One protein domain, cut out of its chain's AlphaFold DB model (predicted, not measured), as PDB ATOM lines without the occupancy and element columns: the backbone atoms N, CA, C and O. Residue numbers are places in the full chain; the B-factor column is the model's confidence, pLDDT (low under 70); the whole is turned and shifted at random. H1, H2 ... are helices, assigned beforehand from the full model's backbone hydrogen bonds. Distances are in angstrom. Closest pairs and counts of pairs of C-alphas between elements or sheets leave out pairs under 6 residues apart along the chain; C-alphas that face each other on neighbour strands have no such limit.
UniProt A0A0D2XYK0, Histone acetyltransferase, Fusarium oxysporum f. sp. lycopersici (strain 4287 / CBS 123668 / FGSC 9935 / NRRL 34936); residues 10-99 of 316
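Overview. This is residues 10 to 99 of the 316 residues of the protein "Histone acetyltransferase" of Fusarium oxysporum f. sp. lycopersici (strain 4287 / CBS 123668 / FGSC 9935 / NRRL 34936) (UniProt A0A0D2XYK0). Two tiny helices, H1 and H2, stand on one side, and the longest helix, H3, on the other, with H5 angled steeply near its beginning and H4 at a corner by its end. Loops link them, and the tail, residues 81 to 99, runs back toward the H1 side. The 90 printed residues are all helix in class, with 38 in the five named helices and no named strand; the whole is compact, radius of gyration of the C-alphas 13.8 A, spanning 38 by 36 by 22 A.

Along the chain. H1 is residues 16 to 19, from C-alpha 16 at (19.368, 33.366, 102.796), and H2 21 to 25. H3, 42 to 55, is 19.9 A long; H4 is 58 to 63; H5, 72 to 80, is 12.9 A long, ending at C-alpha 80 (24.307, 26.243, 117.890).

Arrangement. H1 and H2 are close but not clearly touching (C-alphas Glu 17 and Tyr 23, closest, 5.9 A). H3 and H4 only just touch, with 3 pairs of C-alphas within 8 A, and only at the corner, with residues 54 to 55 of H3 alone; the closest C-alphas, Ala 55 and Lys 61, are 5.4 A apart. H3 and H5 are close but not clearly touching, Lys 43 and Met 79 C-alphas closest at 7.1 A, a steep tilt of 65 degrees, opposite ways. H1 is apart from H3. Every O i to N i+4 pair is within hydrogen-bond range in H2, H3, H4 and H5; H1 is too short for one.

Size, cuts and confidence. The printed part has no cut. The C-alphas farthest apart, Trp 10 and Gln 58, are 41.2 A apart. The link from H2 to H3 is long. Residues 59 to 63 are under pLDDT 70.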
ATOM      1  N   TRP A  10      26.050  46.313 108.616       84.94
ATOM      2  CA  TRP A  10      26.142  45.047 109.352       84.94
ATOM      3  C   TRP A  10      24.819  44.691 110.019       84.94
ATOM      4  O   TRP A  10      24.337  45.411 110.892       84.94
ATOM      5  N   GLU A  11      24.286  43.526 109.663       87.31
ATOM      6  CA  GLU A  11      23.089  42.954 110.270       87.31
ATOM      7  C   GLU A  11      23.419  41.591 110.889       87.31
ATOM      8  O   GLU A  11      24.090  40.759 110.277       87.31
ATOM      9  N   PHE A  12      22.934  41.340 112.109       87.12
ATOM     10  CA  PHE A  12      23.073  40.047 112.792       87.12
ATOM     11  C   PHE A  12      21.944  39.094 112.383       87.12
ATOM     12  O   PHE A  12      21.192  38.596 113.216       87.12
ATOM     13  N   THR A  13      21.802  38.884 111.079       88.12
ATOM     14  CA  THR A  13      20.815  37.984 110.483       88.12
ATOM     15  C   THR A  13      21.424  37.276 109.276       88.12
ATOM     16  O   THR A  13      22.545  37.572 108.859       88.12
ATOM     17  N   HIS A  14      20.700  36.317 108.711       88.19
ATOM     18  CA  HIS A  14      21.108  35.630 107.496       88.19
ATOM     19  C   HIS A  14      20.320  36.160 106.282       88.19
ATOM     20  O   HIS A  14      19.090  36.218 106.313       88.19
ATOM     21  N   PRO A  15      20.969  36.466 105.149       89.94
ATOM     22  CA  PRO A  15      20.273  36.952 103.957       89.94
ATOM     23  C   PRO A  15      19.746  35.811 103.066       89.94
ATOM     24  O   PRO A  15      19.481  36.030 101.888       89.94
ATOM     25  N   LEU A  16      19.629  34.579 103.588       87.31
ATOM     26  CA  LEU A  16      19.368  33.366 102.796       87.31
ATOM     27  C   LEU A  16      18.084  33.435 101.961       87.31
ATOM     28  O   LEU A  16      18.078  32.985 100.818       87.31
ATOM     29  N   GLU A  17      17.020  34.027 102.501       84.06
ATOM     30  CA  GLU A  17      15.769  34.226 101.759       84.06
ATOM     31  C   GLU A  17      15.975  35.204 100.596       84.06
ATOM     32  O   GLU A  17      15.658  34.879  99.452       84.06
ATOM     33  N   ARG A  18      16.631  36.343 100.864       82.44
ATOM     34  CA  ARG A  18      16.910  37.412  99.892       82.44
ATOM     35  C   ARG A  18      17.812  36.970  98.734       82.44
ATOM     36  O   ARG A  18      17.596  37.404  97.602       82.44
ATOM     37  N   ILE A  19      18.822  36.140  99.007       83.31
ATOM     38  CA  ILE A  19      19.783  35.677  97.989       83.31
ATOM     39  C   ILE A  19      19.280  34.470  97.188       83.31
ATOM     40  O   ILE A  19      19.847  34.151  96.143       83.31
ATOM     41  N   SER A  20      18.255  33.761  97.665       82.12
ATOM     42  CA  SER A  20      17.753  32.582  96.964       82.12
ATOM     43  C   SER A  20      16.819  32.978  95.816       82.12
ATOM     44  O   SER A  20      15.877  33.748  95.996       82.12
ATOM     45  N   HIS A  21      17.033  32.408  94.627       76.94
ATOM     46  CA  HIS A  21      16.082  32.562  93.516       76.94
ATOM     47  C   HIS A  21      14.730  31.907  93.839       76.94
ATOM     48  O   HIS A  21      13.681  32.418  93.459       76.94
ATOM     49  N   TYR A  22      14.749  30.817  94.615       77.00
ATOM     50  CA  TYR A  22      13.549  30.076  94.985       77.00
ATOM     51  C   TYR A  22      12.525  30.931  95.736       77.00
ATOM     52  O   TYR A  22      11.335  30.777  95.498       77.00
ATOM     53  N   TYR A  23      12.971  31.843  96.603       72.12
ATOM     54  CA  TYR A  23      12.069  32.719  97.352       72.12
ATOM     55  C   TYR A  23      11.397  33.784  96.468       72.12
ATOM     56  O   TYR A  23      10.341  34.297  96.816       72.12
ATOM     57  N   ARG A  24      11.982  34.113  95.305       72.94
ATOM     58  CA  ARG A  24      11.377  35.036  94.327       72.94
ATOM     59  C   ARG A  24      10.362  34.340  93.421       72.94
ATOM     60  O   ARG A  24       9.412  34.971  92.974       72.94
ATOM     61  N   GLU A  25      10.591  33.064  93.119       76.25
ATOM     62  CA  GLU A  25       9.808  32.304  92.135       76.25
ATOM     63  C   GLU A  25       8.677  31.468  92.754       76.25
ATOM     64  O   GLU A  25       7.718  31.141  92.055       76.25
ATOM     65  N   PHE A  26       8.772  31.110  94.041       75.69
ATOM     66  CA  PHE A  26       7.842  30.189  94.698       75.69
ATOM     67  C   PHE A  26       7.308  30.737  96.025       75.69
ATOM     68  O   PHE A  26       8.071  31.201  96.864       75.69
ATOM     69  N   ASP A  27       6.002  30.559  96.260       76.12
ATOM     70  CA  ASP A  27       5.322  30.981  97.500       76.12
ATOM     71  C   ASP A  27       5.831  30.252  98.755       76.12
ATOM     72  O   ASP A  27       5.685  30.732  99.879       76.12
ATOM     73  N   TRP A  28       6.374  29.043  98.587       78.62
ATOM     74  CA  TRP A  28       6.899  28.248  99.691       78.62
ATOM     75  C   TRP A  28       8.057  27.363  99.241       78.62
ATOM     76  O   TRP A  28       7.960  26.634  98.252       78.62
ATOM     77  N   VAL A  29       9.136  27.393 100.023       81.06
ATOM     78  CA  VAL A  29      10.383  26.682  99.744       81.06
ATOM     79  C   VAL A  29      10.835  25.951 101.011       81.06
ATOM     80  O   VAL A  29      10.940  26.577 102.068       81.06
ATOM     81  N   PRO A  30      11.136  24.639 100.951       84.69
ATOM     82  CA  PRO A  30      11.702  23.929 102.092       84.69
ATOM     83  C   PRO A  30      13.048  24.539 102.537       84.69
ATOM     84  O   PRO A  30      13.868  24.869 101.673       84.69
ATOM     85  N   PRO A  31      13.359  24.597 103.850       85.19
ATOM     86  CA  PRO A  31      14.598  25.209 104.355       85.19
ATOM     87  C   PRO A  31      15.886  24.671 103.714       85.19
ATOM     88  O   PRO A  31      16.838  25.418 103.488       85.19
ATOM     89  N   ARG A  32      15.907  23.386 103.332       86.31
ATOM     90  CA  ARG A  32      17.054  22.748 102.665       86.31
ATOM     91  C   ARG A  32      17.437  23.385 101.327       86.31
ATOM     92  O   ARG A  32      18.566  23.214 100.878       86.31
ATOM     93  N   CYS A  33      16.526  24.088 100.660       86.38
ATOM     94  CA  CYS A  33      16.815  24.754  99.388       86.38
ATOM     95  C   CYS A  33      17.414  26.156  99.581       86.38
ATOM     96  O   CYS A  33      17.981  26.698  98.636       86.38
ATOM     97  N   LEU A  34      17.316  26.727 100.789       88.44
ATOM     98  CA  LEU A  34      17.800  28.075 101.109       88.44
ATOM     99  C   LEU A  34      19.249  28.080 101.613       88.44
ATOM    100  O   LEU A  34      19.957  29.071 101.465       88.44
ATOM    101  N   ILE A  35      19.707  26.977 102.213       90.44
ATOM    102  CA  ILE A  35      21.034  26.897 102.840       90.44
ATOM    103  C   ILE A  35      22.087  26.462 101.807       90.44
ATOM    104  O   ILE A  35      22.018  25.327 101.321       90.44
ATOM    105  N   PRO A  36      23.094  27.297 101.482       90.50
ATOM    106  CA  PRO A  36      24.128  26.947 100.515       90.50
ATOM    107  C   PRO A  36      25.062  25.864 101.060       90.50
ATOM    108  O   PRO A  36      25.478  25.912 102.221       90.50
ATOM    109  N   HIS A  37      25.423  24.926 100.186       91.19
ATOM    110  CA  HIS A  37      26.341  23.834 100.489       91.19
ATOM    111  C   HIS A  37      27.765  24.193 100.039       91.19
ATOM    112  O   HIS A  37      28.031  24.322  98.841       91.19
ATOM    113  N   PHE A  38      28.685  24.327 100.994       92.62
ATOM    114  CA  PHE A  38      30.108  24.586 100.769       92.62
ATOM    115  C   PHE A  38      30.959  23.410 101.276       92.62
ATOM    116  O   PHE A  38      30.555  22.734 102.222       92.62
ATOM    117  N   PRO A  39      32.120  23.131 100.655       92.19
ATOM    118  CA  PRO A  39      33.031  22.099 101.144       92.19
ATOM    119  C   PRO A  39      33.606  22.476 102.517       92.19
ATOM    120  O   PRO A  39      33.854  23.654 102.772       92.19
ATOM    121  N   ASP A  40      33.817  21.474 103.376       91.38
ATOM    122  CA  ASP A  40      34.407  21.601 104.722       91.38
ATOM    123  C   ASP A  40      33.733  22.638 105.640       91.38
ATOM    124  O   ASP A  40      34.356  23.228 106.523       91.38
ATOM    125  N   ASP A  41      32.435  22.855 105.451       93.75
ATOM    126  CA  ASP A  41      31.669  23.860 106.175       93.75
ATOM    127  C   ASP A  41      30.702  23.226 107.201       93.75
ATOM    128  O   ASP A  41      29.909  22.346 106.838       93.75
ATOM    129  N   PRO A  42      30.692  23.683 108.472       93.50
ATOM    130  CA  PRO A  42      29.869  23.076 109.523       93.50
ATOM    131  C   PRO A  42      28.362  23.084 109.239       93.50
ATOM    132  O   PRO A  42      27.672  22.118 109.575       93.50
ATOM    133  N   LYS A  43      27.839  24.134 108.582       93.25
ATOM    134  CA  LYS A  43      26.406  24.211 108.249       93.25
ATOM    135  C   LYS A  43      26.031  23.223 107.140       93.25
ATOM    136  O   LYS A  43      24.940  22.662 107.171       93.25
ATOM    137  N   SER A  44      26.945  22.970 106.202       93.69
ATOM    138  CA  SER A  44      26.758  22.001 105.117       93.69
ATOM    139  C   SER A  44      26.781  20.579 105.660       93.69
ATOM    140  O   SER A  44      25.884  19.804 105.355       93.69
ATOM    141  N   ARG A  45      27.699  20.277 106.586       93.06
ATOM    142  CA  ARG A  45      27.698  18.978 107.266       93.06
ATOM    143  C   ARG A  45      26.407  18.740 108.051       93.06
ATOM    144  O   ARG A  45      25.834  17.663 107.964       93.06
ATOM    145  N   PHE A  46      25.909  19.743 108.782       93.19
ATOM    146  CA  PHE A  46      24.629  19.610 109.485       93.19
ATOM    147  C   PHE A  46      23.467  19.368 108.509       93.19
ATOM    148  O   PHE A  46      22.630  18.494 108.725       93.19
ATOM    149  N   ARG A  47      23.431  20.116 107.407       92.38
ATOM    150  CA  ARG A  47      22.456  19.917 106.336       92.38
ATOM    151  C   ARG A  47      22.493  18.478 105.792       92.38
ATOM    152  O   ARG A  47      21.426  17.905 105.591       92.38
ATOM    153  N   ASP A  48      23.674  17.897 105.590       91.81
ATOM    154  CA  ASP A  48      23.826  16.519 105.102       91.81
ATOM    155  C   ASP A  48      23.283  15.487 106.096       91.81
ATOM    156  O   ASP A  48      22.571  14.568 105.697       91.81
ATOM    157  N   GLU A  49      23.534  15.674 107.394       91.31
ATOM    158  CA  GLU A  49      22.969  14.816 108.444       91.31
ATOM    159  C   GLU A  49      21.430  14.865 108.459       91.31
ATOM    160  O   GLU A  49      20.767  13.835 108.577       91.31
ATOM    161  N   LEU A  50      20.837  16.049 108.269       90.62
ATOM    162  CA  LEU A  50      19.381  16.203 108.151       90.62
ATOM    163  C   LEU A  50      18.825  15.575 106.863       90.62
ATOM    164  O   LEU A  50      17.714  15.035 106.854       90.62
ATOM    165  N   ASP A  51      19.581  15.643 105.766       88.88
ATOM    166  CA  ASP A  51      19.228  14.993 104.505       88.88
ATOM    167  C   ASP A  51      19.310  13.457 104.624       88.88
ATOM    168  O   ASP A  51      18.452  12.762 104.070       88.88
ATOM    169  N   GLU A  52      20.261  12.917 105.391       88.62
ATOM    170  CA  GLU A  52      20.351  11.489 105.726       88.62
ATOM    171  C   GLU A  52      19.173  11.038 106.607       88.62
ATOM    172  O   GLU A  52      18.515  10.038 106.301       88.62
ATOM    173  N   GLU A  53      18.812  11.822 107.633       84.50
ATOM    174  CA  GLU A  53      17.604  11.592 108.437       84.50
ATOM    175  C   GLU A  53      16.342  11.548 107.560       84.50
ATOM    176  O   GLU A  53      15.497  10.659 107.714       84.50
ATOM    177  N   ALA A  54      16.205  12.482 106.614       83.56
ATOM    178  CA  ALA A  54      15.060  12.549 105.707       83.56
ATOM    179  C   ALA A  54      15.048  11.407 104.677       83.56
ATOM    180  O   ALA A  54      13.974  10.949 104.275       83.56
ATOM    181  N   ALA A  55      16.219  10.905 104.271       79.19
ATOM    182  CA  ALA A  55      16.342   9.787 103.339       79.19
ATOM    183  C   ALA A  55      15.785   8.470 103.903       79.19
ATOM    184  O   ALA A  55      15.385   7.604 103.121       79.19
ATOM    185  N   SER A  56      15.681   8.345 105.232       76.25
ATOM    186  CA  SER A  56      15.042   7.197 105.894       76.25
ATOM    187  C   SER A  56      13.543   7.061 105.585       76.25
ATOM    188  O   SER A  56      12.977   5.978 105.725       76.25
ATOM    189  N   SER A  57      12.885   8.142 105.150       76.50
ATOM    190  CA  SER A  57      11.443   8.190 104.902       76.50
ATOM    191  C   SER A  57      11.140   8.596 103.457       76.50
ATOM    192  O   SER A  57      11.353   9.738 103.055       76.50
ATOM    193  N   GLN A  58      10.557   7.681 102.671       70.19
ATOM    194  CA  GLN A  58      10.263   7.883 101.239       70.19
ATOM    195  C   GLN A  58       9.431   9.155 100.958       70.19
ATOM    196  O   GLN A  58       9.655   9.822  99.951       70.19
ATOM    197  N   ALA A  59       8.499   9.512 101.852       67.69
ATOM    198  CA  ALA A  59       7.671  10.718 101.741       67.69
ATOM    199  C   ALA A  59       8.449  12.019 102.022       67.69
ATOM    200  O   ALA A  59       8.246  13.028 101.353       67.69
ATOM    201  N   MET A  60       9.388  11.991 102.972       66.50
ATOM    202  CA  MET A  60      10.235  13.147 103.289       66.50
ATOM    203  C   MET A  60      11.282  13.383 102.200       66.50
ATOM    204  O   MET A  60      11.574  14.528 101.856       66.50
ATOM    205  N   LYS A  61      11.768  12.306 101.571       67.00
ATOM    206  CA  LYS A  61      12.671  12.379 100.419       67.00
ATOM    207  C   LYS A  61      12.044  13.090  99.216       67.00
ATOM    208  O   LYS A  61      12.743  13.829  98.525       67.00
ATOM    209  N   THR A  62      10.750  12.882  98.959       69.31
ATOM    210  CA  THR A  62      10.043  13.514  97.832       69.31
ATOM    211  C   THR A  62       9.578  14.934  98.137       69.31
ATOM    212  O   THR A  62       9.573  15.761  97.231       69.31
ATOM    213  N   GLN A  63       9.221  15.236  99.389       69.94
ATOM    214  CA  GLN A  63       8.808  16.581  99.810       69.94
ATOM    215  C   GLN A  63       9.984  17.502 100.158       69.94
ATOM    216  O   GLN A  63       9.818  18.716 100.217       69.94
ATOM    217  N   GLY A  64      11.177  16.945 100.391       70.81
ATOM    218  CA  GLY A  64      12.348  17.716 100.799       70.81
ATOM    219  C   GLY A  64      12.192  18.371 102.171       70.81
ATOM    220  O   GLY A  64      12.791  19.409 102.426       70.81
ATOM    221  N   SER A  65      11.381  17.790 103.049       78.81
ATOM    222  CA  SER A  65      11.230  18.232 104.434       78.81
ATOM    223  C   SER A  65      12.139  17.414 105.345       78.81
ATOM    224  O   SER A  65      12.160  16.186 105.234       78.81
ATOM    225  N   TRP A  66      12.821  18.059 106.288       85.75
ATOM    226  CA  TRP A  66      13.528  17.343 107.348       85.75
ATOM    227  C   TRP A  66      12.571  16.903 108.458       85.75
ATOM    228  O   TRP A  66      11.487  17.463 108.638       85.75
ATOM    229  N   LYS A  67      12.971  15.870 109.206       82.75
ATOM    230  CA  LYS A  67      12.167  15.312 110.301       82.75
ATOM    231  C   LYS A  67      12.183  16.214 111.536       82.75
ATOM    232  O   LYS A  67      11.137  16.454 112.136       82.75
ATOM    233  N   SER A  68      13.371  16.686 111.903       83.31
ATOM    234  CA  SER A  68      13.654  17.466 113.112       83.31
ATOM    235  C   SER A  68      13.519  18.975 112.886       83.31
ATOM    236  O   SER A  68      12.960  19.678 113.725       83.31
ATOM    237  N   VAL A  69      13.956  19.474 111.726       88.56
ATOM    238  CA  VAL A  69      14.036  20.912 111.428       88.56
ATOM    239  C   VAL A  69      12.998  21.325 110.381       88.56
ATOM    240  O   VAL A  69      13.012  20.849 109.249       88.56
ATOM    241  N   LYS A  70      12.091  22.240 110.744       85.81
ATOM    242  CA  LYS A  70      10.984  22.683 109.867       85.81
ATOM    243  C   LYS A  70      11.133  24.105 109.330       85.81
ATOM    244  O   LYS A  70      10.580  24.402 108.276       85.81
ATOM    245  N   THR A  71      11.851  24.965 110.044       88.88
ATOM    246  CA  THR A  71      12.061  26.377 109.701       88.88
ATOM    247  C   THR A  71      13.548  26.697 109.669       88.88
ATOM    248  O   THR A  71      14.369  25.938 110.190       88.88
ATOM    249  N   LEU A  72      13.894  27.819 109.042       89.00
ATOM    250  CA  LEU A  72      15.275  28.277 108.963       89.00
ATOM    251  C   LEU A  72      15.807  28.727 110.333       89.00
ATOM    252  O   LEU A  72      16.937  28.402 110.678       89.00
ATOM    253  N   ASP A  73      14.971  29.349 111.164       90.50
ATOM    254  CA  ASP A  73      15.341  29.707 112.541       90.50
ATOM    255  C   ASP A  73      15.676  28.470 113.380       90.50
ATOM    256  O   ASP A  73      16.714  28.422 114.035       90.50
ATOM    257  N   MET A  74      14.850  27.421 113.279       91.75
ATOM    258  CA  MET A  74      15.096  26.144 113.954       91.75
ATOM    259  C   MET A  74      16.396  25.499 113.460       91.75
ATOM    260  O   MET A  74      17.108  24.870 114.236       91.75
ATOM    261  N   PHE A  75      16.738  25.652 112.175       93.25
ATOM    262  CA  PHE A  75      18.031  25.192 111.670       93.25
ATOM    263  C   PHE A  75      19.174  25.897 112.405       93.25
ATOM    264  O   PHE A  75      20.069  25.228 112.911       93.25
ATOM    265  N   TRP A  76      19.144  27.226 112.508       92.06
ATOM    266  CA  TRP A  76      20.209  27.984 113.169       92.06
ATOM    267  C   TRP A  76      20.273  27.754 114.679       92.06
ATOM    268  O   TRP A  76      21.370  27.652 115.228       92.06
ATOM    269  N   GLU A  77      19.124  27.587 115.333       92.19
ATOM    270  CA  GLU A  77      19.043  27.202 116.742       92.19
ATOM    271  C   GLU A  77      19.695  25.832 116.973       92.19
ATOM    272  O   GLU A  77      20.585  25.689 117.810       92.19
ATOM    273  N   MET A  78      19.342  24.833 116.159       91.62
ATOM    274  CA  MET A  78      19.933  23.495 116.244       91.62
ATOM    275  C   MET A  78      21.417  23.477 115.848       91.62
ATOM    276  O   MET A  78      22.188  22.667 116.367       91.62
ATOM    277  N   MET A  79      21.848  24.390 114.973       90.88
ATOM    278  CA  MET A  79      23.251  24.551 114.580       90.88
ATOM    279  C   MET A  79      24.117  24.991 115.774       90.88
ATOM    280  O   MET A  79      25.249  24.527 115.915       90.88
ATOM    281  N   ALA A  80      23.580  25.796 116.697       90.69
ATOM    282  CA  ALA A  80      24.307  26.243 117.890       90.69
ATOM    283  C   ALA A  80      24.710  25.089 118.833       90.69
ATOM    284  O   ALA A  80      25.737  25.169 119.505       90.69
ATOM    285  N   PHE A  81      23.956  23.985 118.846       90.81
ATOM    286  CA  PHE A  81      24.250  22.812 119.682       90.81
ATOM    287  C   PHE A  81      25.253  21.833 119.054       90.81
ATOM    288  O   PHE A  81      25.599  20.815 119.658       90.81
ATOM    289  N   ARG A  82      25.745  22.117 117.842       90.56
ATOM    290  CA  ARG A  82      26.715  21.266 117.147       90.56
ATOM    291  C   ARG A  82      28.100  21.320 117.795       90.56
ATOM    292  O   ARG A  82      28.456  22.257 118.508       90.56
ATOM    293  N   GLN A  83      28.910  20.294 117.542       89.38
ATOM    294  CA  GLN A  83      30.258  20.138 118.113       89.38
ATOM    295  C   GLN A  83      31.215  21.287 117.731       89.38
ATOM    296  O   GLN A  83      32.191  21.553 118.431       89.38
ATOM    297  N   GLU A  84      30.943  21.983 116.628       89.12
ATOM    298  CA  GLU A  84      31.709  23.133 116.132       89.12
ATOM    299  C   GLU A  84      31.314  24.455 116.800       89.12
ATOM    300  O   GLU A  84      32.067  25.428 116.730       89.12
ATOM    301  N   CYS A  85      30.150  24.485 117.450       88.12
ATOM    302  CA  CYS A  85      29.548  25.674 118.056       88.12
ATOM    303  C   CYS A  85      29.355  25.548 119.574       88.12
ATOM    304  O   CYS A  85      28.869  26.472 120.219       88.12
ATOM    305  N   SER A  86      29.740  24.409 120.152       85.81
ATOM    306  CA  SER A  86      29.609  24.106 121.577       85.81
ATOM    307  C   SER A  86      30.977  23.885 122.231       85.81
ATOM    308  O   SER A  86      32.024  23.895 121.580       85.81
ATOM    309  N   SER A  87      30.994  23.711 123.554       87.00
ATOM    310  CA  SER A  87      32.219  23.438 124.329       87.00
ATOM    311  C   SER A  87      33.321  24.501 124.164       87.00
ATOM    312  O   SER A  87      34.507  24.182 124.111       87.00
ATOM    313  N   GLY A  88      32.927  25.777 124.067       89.56
ATOM    314  CA  GLY A  88      33.845  26.914 123.928       89.56
ATOM    315  C   GLY A  88      34.348  27.170 122.503       89.56
ATOM    316  O   GLY A  88      35.171  28.062 122.306       89.56
ATOM    317  N   ARG A  89      33.865  26.415 121.508       90.31
ATOM    318  CA  ARG A  89      34.113  26.676 120.084       90.31
ATOM    319  C   ARG A  89      33.035  27.598 119.524       90.31
ATOM    320  O   ARG A  89      31.885  27.530 119.941       90.31
ATOM    321  N   MET A  90      33.412  28.447 118.575       90.88
ATOM    322  CA  MET A  90      32.498  29.356 117.889       90.88
ATOM    323  C   MET A  90      32.785  29.313 116.392       90.88
ATOM    324  O   MET A  90      33.936  29.454 115.980       90.88
ATOM    325  N   THR A  91      31.734  29.154 115.591       91.62
ATOM    326  CA  THR A  91      31.789  29.244 114.129       91.62
ATOM    327  C   THR A  91      30.934  30.427 113.689       91.62
ATOM    328  O   THR A  91      29.764  30.510 114.051       91.62
ATOM    329  N   GLY A  92      31.524  31.357 112.934       92.44
ATOM    330  CA  GLY A  92      30.818  32.504 112.366       92.44
ATOM    331  C   GLY A  92      30.521  32.292 110.885       92.44
ATOM    332  O   GLY A  92      31.404  31.885 110.132       92.44
ATOM    333  N   PHE A  93      29.298  32.608 110.467       92.19
ATOM    334  CA  PHE A  93      28.900  32.634 109.060       92.19
ATOM    335  C   PHE A  93      28.723  34.086 108.632       92.19
ATOM    336  O   PHE A  93      28.021  34.845 109.297       92.19
ATOM    337  N   ILE A  94      29.398  34.476 107.552       92.38
ATOM    338  CA  ILE A  94      29.409  35.853 107.057       92.38
ATOM    339  C   ILE A  94      28.980  35.840 105.596       92.38
ATOM    340  O   ILE A  94      29.500  35.062 104.793       92.38
ATOM    341  N   TRP A  95      28.063  36.739 105.261       90.75
ATOM    342  CA  TRP A  95      27.640  37.005 103.896       90.75
ATOM    343  C   TRP A  95      27.876  38.478 103.589       90.75
ATOM    344  O   TRP A  95      27.475  39.345 104.358       90.75
ATOM    345  N   LEU A  96      28.518  38.747 102.455       89.94
ATOM    346  CA  LEU A  96      28.603  40.080 101.872       89.94
ATOM    347  C   LEU A  96      27.715  40.075 100.636       89.94
ATOM    348  O   LEU A  96      28.027  39.405  99.652       89.94
ATOM    349  N   VAL A  97      26.577  40.759 100.730       87.06
ATOM    350  CA  VAL A  97      25.604  40.845  99.640       87.06
ATOM    351  C   VAL A  97      25.767  42.202  98.977       87.06
ATOM    352  O   VAL A  97      25.563  43.235  99.611       87.06
ATOM    353  N   PHE A  98      26.157  42.185  97.708       85.19
ATOM    354  CA  PHE A  98      26.140  43.366  96.858       85.19
ATOM    355  C   PHE A  98      24.804  43.371  96.130       85.19
ATOM    356  O   PHE A  98      24.518  42.447  95.369       85.19
ATOM    357  N   ASP A  99      23.969  44.367  96.412       79.75
ATOM    358  CA  ASP A  99      22.767  44.581  95.620       79.75
ATOM    359  C   ASP A  99      23.184  45.185  94.285       79.75
ATOM    360  O   ASP A  99      23.693  46.309  94.225       79.75
TER     361      ASP A  99